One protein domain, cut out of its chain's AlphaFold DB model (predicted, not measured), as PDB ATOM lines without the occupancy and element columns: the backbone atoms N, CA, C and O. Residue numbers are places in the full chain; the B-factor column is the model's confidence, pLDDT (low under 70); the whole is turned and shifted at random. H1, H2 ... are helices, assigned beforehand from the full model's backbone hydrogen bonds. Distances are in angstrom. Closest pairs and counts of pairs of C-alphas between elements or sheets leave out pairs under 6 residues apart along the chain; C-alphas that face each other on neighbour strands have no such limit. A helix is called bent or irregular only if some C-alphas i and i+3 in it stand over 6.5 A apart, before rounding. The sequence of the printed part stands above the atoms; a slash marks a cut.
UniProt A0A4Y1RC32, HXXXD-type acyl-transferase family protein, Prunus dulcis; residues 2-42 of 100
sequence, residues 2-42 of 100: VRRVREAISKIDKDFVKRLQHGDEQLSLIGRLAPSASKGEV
ATOM      1  N   VAL A   2     281.825 330.966 406.410       90.94
ATOM      2  CA  VAL A   2     281.062 329.772 405.963       90.94
ATOM      3  C   VAL A   2     280.301 329.058 407.086       90.94
ATOM      4  O   VAL A   2     279.125 328.755 406.923       90.94
ATOM      5  N   ARG A   3     280.934 328.844 408.248       96.00
ATOM      6  CA  ARG A   3     280.282 328.221 409.413       96.00
ATOM      7  C   ARG A   3     279.002 328.951 409.836       96.00
ATOM      8  O   ARG A   3     277.971 328.312 409.972       96.00
ATOM      9  N   ARG A   4     279.051 330.281 409.967       93.81
ATOM     10  CA  ARG A   4     277.890 331.090 410.376       93.81
ATOM     11  C   ARG A   4     276.768 331.058 409.343       93.81
ATOM     12  O   ARG A   4     275.607 330.993 409.720       93.81
ATOM     13  N   VAL A   5     277.115 331.080 408.055       91.38
ATOM     14  CA  VAL A   5     276.131 330.965 406.968       91.38
ATOM     15  C   VAL A   5     275.461 329.591 407.002       91.38
ATOM     16  O   VAL A   5     274.239 329.514 406.979       91.38
ATOM     17  N   ARG A   6     276.237 328.509 407.147       95.12
ATOM     18  CA  ARG A   6     275.699 327.146 407.279       95.12
ATOM     19  C   ARG A   6     274.797 326.997 408.502       95.12
ATOM     20  O   ARG A   6     273.707 326.458 408.374       95.12
ATOM     21  N   GLU A   7     275.220 327.523 409.650       96.69
ATOM     22  CA  GLU A   7     274.423 327.546 410.885       96.69
ATOM     23  C   GLU A   7     273.135 328.370 410.744       96.69
ATOM     24  O   GLU A   7     272.141 328.073 411.399       96.69
ATOM     25  N   ALA A   8     273.130 329.429 409.928       92.19
ATOM     26  CA  ALA A   8     271.925 330.210 409.658       92.19
ATOM     27  C   ALA A   8     270.964 329.456 408.729       92.19
ATOM     28  O   ALA A   8     269.776 329.381 409.024       92.19
ATOM     29  N   ILE A   9     271.478 328.846 407.655       92.62
ATOM     30  CA  ILE A   9     270.681 328.036 406.720       92.62
ATOM     31  C   ILE A   9     270.093 326.810 407.426       92.62
ATOM     32  O   ILE A   9     268.934 326.480 407.205       92.62
ATOM     33  N   SER A  10     270.837 326.165 408.332       95.31
ATOM     34  CA  SER A  10     270.342 324.993 409.067       95.31
ATOM     35  C   SER A  10     269.180 325.298 410.016       95.31
ATOM     36  O   SER A  10     268.538 324.370 410.492       95.31
ATOM     37  N   LYS A  11     268.920 326.577 410.325       95.06
ATOM     38  CA  LYS A  11     267.757 327.009 411.122       95.06
ATOM     39  C   LYS A  11     266.476 327.127 410.292       95.06
ATOM     40  O   LYS A  11     265.420 327.393 410.858       95.06
ATOM     41  N   ILE A  12     266.560 326.972 408.971       91.31
ATOM     42  CA  ILE A  12     265.391 326.928 408.096       91.31
ATOM     43  C   ILE A  12     264.789 325.526 408.213       91.31
ATOM     44  O   ILE A  12     265.206 324.589 407.534       91.31
ATOM     45  N   ASP A  13     263.825 325.384 409.116       93.38
ATOM     46  CA  ASP A  13     263.094 324.145 409.364       93.38
ATOM     47  C   ASP A  13     261.600 324.281 409.018       93.38
ATOM     48  O   ASP A  13     261.125 325.312 408.532       93.38
ATOM     49  N   LYS A  14     260.832 323.209 409.246       94.75
ATOM     50  CA  LYS A  14     259.390 323.184 408.954       94.75
ATOM     51  C   LYS A  14     258.619 324.247 409.730       94.75
ATOM     52  O   LYS A  14     257.639 324.773 409.209       94.75
ATOM     53  N   ASP A  15     259.031 324.549 410.955       91.69
ATOM     54  CA  ASP A  15     258.326 325.512 411.791       91.69
ATOM     55  C   ASP A  15     258.660 326.942 411.367       91.69
ATOM     56  O   ASP A  15     257.763 327.781 411.321       91.69
ATOM     57  N   PHE A  16     259.901 327.206 410.950       88.31
ATOM     58  CA  PHE A  16     260.274 328.439 410.261       88.31
ATOM     59  C   PHE A  16     259.442 328.645 408.990       88.31
ATOM     60  O   PHE A  16     258.860 329.712 408.815       88.31
ATOM     61  N   VAL A  17     259.305 327.621 408.139       90.25
ATOM     62  CA  VAL A  17     258.494 327.712 406.908       90.25
ATOM     63  C   VAL A  17     257.020 327.978 407.218       90.25
ATOM     64  O   VAL A  17     256.413 328.832 406.578       90.25
ATOM     65  N   LYS A  18     256.438 327.308 408.222       89.94
ATOM     66  CA  LYS A  18     255.059 327.585 408.653       89.94
ATOM     67  C   LYS A  18     254.894 329.033 409.097       89.94
ATOM     68  O   LYS A  18     253.940 329.675 408.681       89.94
ATOM     69  N   ARG A  19     255.806 329.576 409.913       86.25
ATOM     70  CA  ARG A  19     255.735 330.989 410.328       86.25
ATOM     71  C   ARG A  19     255.865 331.931 409.133       86.25
ATOM     72  O   ARG A  19     255.081 332.867 409.020       86.25
ATOM     73  N   LEU A  20     256.763 331.626 408.196       86.31
ATOM     74  CA  LEU A  20     256.934 332.399 406.967       86.31
ATOM     75  C   LEU A  20     255.659 332.445 406.109       86.31
ATOM     76  O   LEU A  20     255.355 333.493 405.546       86.31
ATOM     77  N   GLN A  21     254.882 331.358 406.044       87.12
ATOM     78  CA  GLN A  21     253.604 331.318 405.315       87.12
ATOM     79  C   GLN A  21     252.559 332.306 405.854       87.12
ATOM     80  O   GLN A  21     251.672 332.706 405.105       87.12
ATOM     81  N   HIS A  22     252.669 332.724 407.119       85.00
ATOM     82  CA  HIS A  22     251.793 333.744 407.702       85.00
ATOM     83  C   HIS A  22     252.212 335.176 407.306       85.00
ATOM     84  O   HIS A  22     251.489 336.117 407.599       85.00
ATOM     85  N   GLY A  23     253.348 335.354 406.616       72.50
ATOM     86  CA  GLY A  23     253.735 336.596 405.929       72.50
ATOM     87  C   GLY A  23     254.433 337.669 406.776       72.50
ATOM     88  O   GLY A  23     255.160 338.497 406.223       72.50
ATOM     89  N   ASP A  24     254.298 337.638 408.102       74.81
ATOM     90  CA  ASP A  24     254.722 338.761 408.956       74.81
ATOM     91  C   ASP A  24     256.231 338.797 409.281       74.81
ATOM     92  O   ASP A  24     256.818 339.868 409.485       74.81
ATOM     93  N   GLU A  25     256.916 337.649 409.312       73.75
ATOM     94  CA  GLU A  25     258.320 337.588 409.759       73.75
ATOM     95  C   GLU A  25     259.300 338.225 408.759       73.75
ATOM     96  O   GLU A  25     260.224 338.938 409.153       73.75
ATOM     97  N   GLN A  26     259.103 338.021 407.454       70.75
ATOM     98  CA  GLN A  26     260.028 338.543 406.445       70.75
ATOM     99  C   GLN A  26     259.921 340.067 406.307       70.75
ATOM    100  O   GLN A  26     260.941 340.760 406.287       70.75
ATOM    101  N   LEU A  27     258.698 340.600 406.238       73.75
ATOM    102  CA  LEU A  27     258.473 342.042 406.106       73.75
ATOM    103  C   LEU A  27     258.916 342.796 407.362       73.75
ATOM    104  O   LEU A  27     259.523 343.862 407.247       73.75
ATOM    105  N   SER A  28     258.698 342.230 408.553       78.19
ATOM    106  CA  SER A  28     259.158 342.843 409.806       78.19
ATOM    107  C   SER A  28     260.686 342.888 409.914       78.19
ATOM    108  O   SER A  28     261.235 343.898 410.358       78.19
ATOM    109  N   LEU A  29     261.403 341.854 409.461       75.69
ATOM    110  CA  LEU A  29     262.868 341.874 409.394       75.69
ATOM    111  C   LEU A  29     263.387 342.922 408.403       75.69
ATOM    112  O   LEU A  29     264.298 343.677 408.748       75.69
ATOM    113  N   ILE A  30     262.788 343.017 407.211       76.12
ATOM    114  CA  ILE A  30     263.134 344.051 406.220       76.12
ATOM    115  C   ILE A  30     262.895 345.443 406.811       76.12
ATOM    116  O   ILE A  30     263.790 346.284 406.770       76.12
ATOM    117  N   GLY A  31     261.734 345.668 407.434       78.00
ATOM    118  CA  GLY A  31     261.397 346.936 408.079       78.00
ATOM    119  C   GLY A  31     262.364 347.321 409.203       78.00
ATOM    120  O   GLY A  31     262.704 348.490 409.344       78.00
ATOM    121  N   ARG A  32     262.867 346.344 409.969       78.38
ATOM    122  CA  ARG A  32     263.859 346.575 411.036       78.38
ATOM    123  C   ARG A  32     265.252 346.905 410.510       78.38
ATOM    124  O   ARG A  32     265.965 347.674 411.147       78.38
ATOM    125  N   LEU A  33     265.658 346.302 409.395       75.19
ATOM    126  CA  LEU A  33     267.000 346.472 408.827       75.19
ATOM    127  C   LEU A  33     267.091 347.691 407.898       75.19
ATOM    128  O   LEU A  33     268.166 348.273 407.769       75.19
ATOM    129  N   ALA A  34     265.973 348.110 407.298       78.19
ATOM    130  CA  ALA A  34     265.914 349.220 406.350       78.19
ATOM    131  C   ALA A  34     266.497 350.552 406.882       78.19
ATOM    132  O   ALA A  34     267.271 351.166 406.147       78.19
ATOM    133  N   PRO A  35     266.232 351.000 408.130       78.69
ATOM    134  CA  PRO A  35     266.798 352.248 408.653       78.69
ATOM    135  C   PRO A  35     268.319 352.207 408.831       78.69
ATOM    136  O   PRO A  35     269.001 353.191 408.559       78.69
ATOM    137  N   SER A  36     268.871 351.082 409.288       76.12
ATOM    138  CA  SER A  36     270.319 350.939 409.489       76.12
ATOM    139  C   SER A  36     271.058 350.737 408.166       76.12
ATOM    140  O   SER A  36     272.177 351.222 408.004       76.12
ATOM    141  N   ALA A  37     270.418 350.075 407.198       73.88
ATOM    142  CA  ALA A  37     270.930 349.960 405.839       73.88
ATOM    143  C   ALA A  37     270.945 351.325 405.125       73.88
ATOM    144  O   ALA A  37     271.942 351.673 404.496       73.88
ATOM    145  N   SER A  38     269.887 352.137 405.262       74.12
ATOM    146  CA  SER A  38     269.810 353.460 404.619       74.12
ATOM    147  C   SER A  38     270.787 354.478 405.211       74.12
ATOM    148  O   SER A  38     271.305 355.321 404.483       74.12
ATOM    149  N   LYS A  39     271.092 354.368 406.510       78.06
ATOM    150  CA  LYS A  39     272.123 355.174 407.184       78.06
ATOM    151  C   LYS A  39     273.556 354.704 406.913       78.06
ATOM    152  O   LYS A  39     274.494 355.369 407.340       78.06
ATOM    153  N   GLY A  40     273.743 353.566 406.239       73.12
ATOM    154  CA  GLY A  40     275.064 352.977 406.003       73.12
ATOM    155  C   GLY A  40     275.734 352.407 407.260       73.12
ATOM    156  O   GLY A  40     276.917 352.082 407.225       73.12
ATOM    157  N   GLU A  41     274.990 352.265 408.361       77.81
ATOM    158  CA  GLU A  41     275.465 351.660 409.615       77.81
ATOM    159  C   GLU A  41     275.634 350.139 409.472       77.81
ATOM    160  O   GLU A  41     276.433 349.519 410.174       77.81
ATOM    161  N   VAL A  42     274.886 349.533 408.546       76.00
ATOM    162  CA  VAL A  42     274.951 348.109 408.218       76.00
ATOM    163  C   VAL A  42     275.182 347.948 406.721       76.00
ATOM    164  O   VAL A  42     274.405 348.436 405.905       76.00
TER     165      VAL A  42
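This is residues 2 to 42 of the 100 residues of the protein "HXXXD-type acyl-transferase family protein" of Prunus dulcis (UniProt A0A4Y1RC32). The printed part is an open, flat horseshoe of three helices laid one after another round an empty middle, with no packed core. H1 makes one arm, H2 sits at the turn, H3 makes the longer arm, and residues 39 to 42 fold back at the far end of H3. The 41 residues printed include three named helices, H1, H2 and H3 in chain order, and no named strand; the class is all helix. The whole is loose, with a radius of gyration of the C-alphas of 12.9 A and spans of 34 by 29 by 6 A.

H1 runs from Val 2, C-alpha at (281.062, 329.772, 405.963), to Ile 9 and is 10.6 A long. H2, residues 14 to 21, is also 10.6 A long and begins at C-alpha 14, (259.390, 323.184, 408.954). H3, residues 24 to 38, is 21.5 A long and ends at C-alpha 38, (269.810, 353.460, 404.619). H3 is irregular, but only just: C-alphas 32 and 35 are 6.8 A apart, and its line is a rough one.

H1 is apart from H2 and from H3. H2 and H3 are close but not clearly touching, with 2 pairs of C-alphas within 8 A; their closest C-alphas, of Leu 20 and Gln 26, are 6.9 A apart. Their lines stand about perpendicular, at 75 degrees. In H1 and H2 every O i to N i+4 pair is within hydrogen-bond range; in H3, 9 of 11 are.

The C-alphas farthest apart, of Lys 14 and Lys 39, are 34.5 A apart; those of Val 2 and Val 42 are 19.5 A apart. Residues 2 to 15, of which 2 to 9 belong to H1, stand free. The links H1 to H2 and H2 to H3 are tight, and the printed part has no cut. The mean pLDDT of the printed part is 83.8, lowest among the helices in H3 at 76, and no printed residue is under 70.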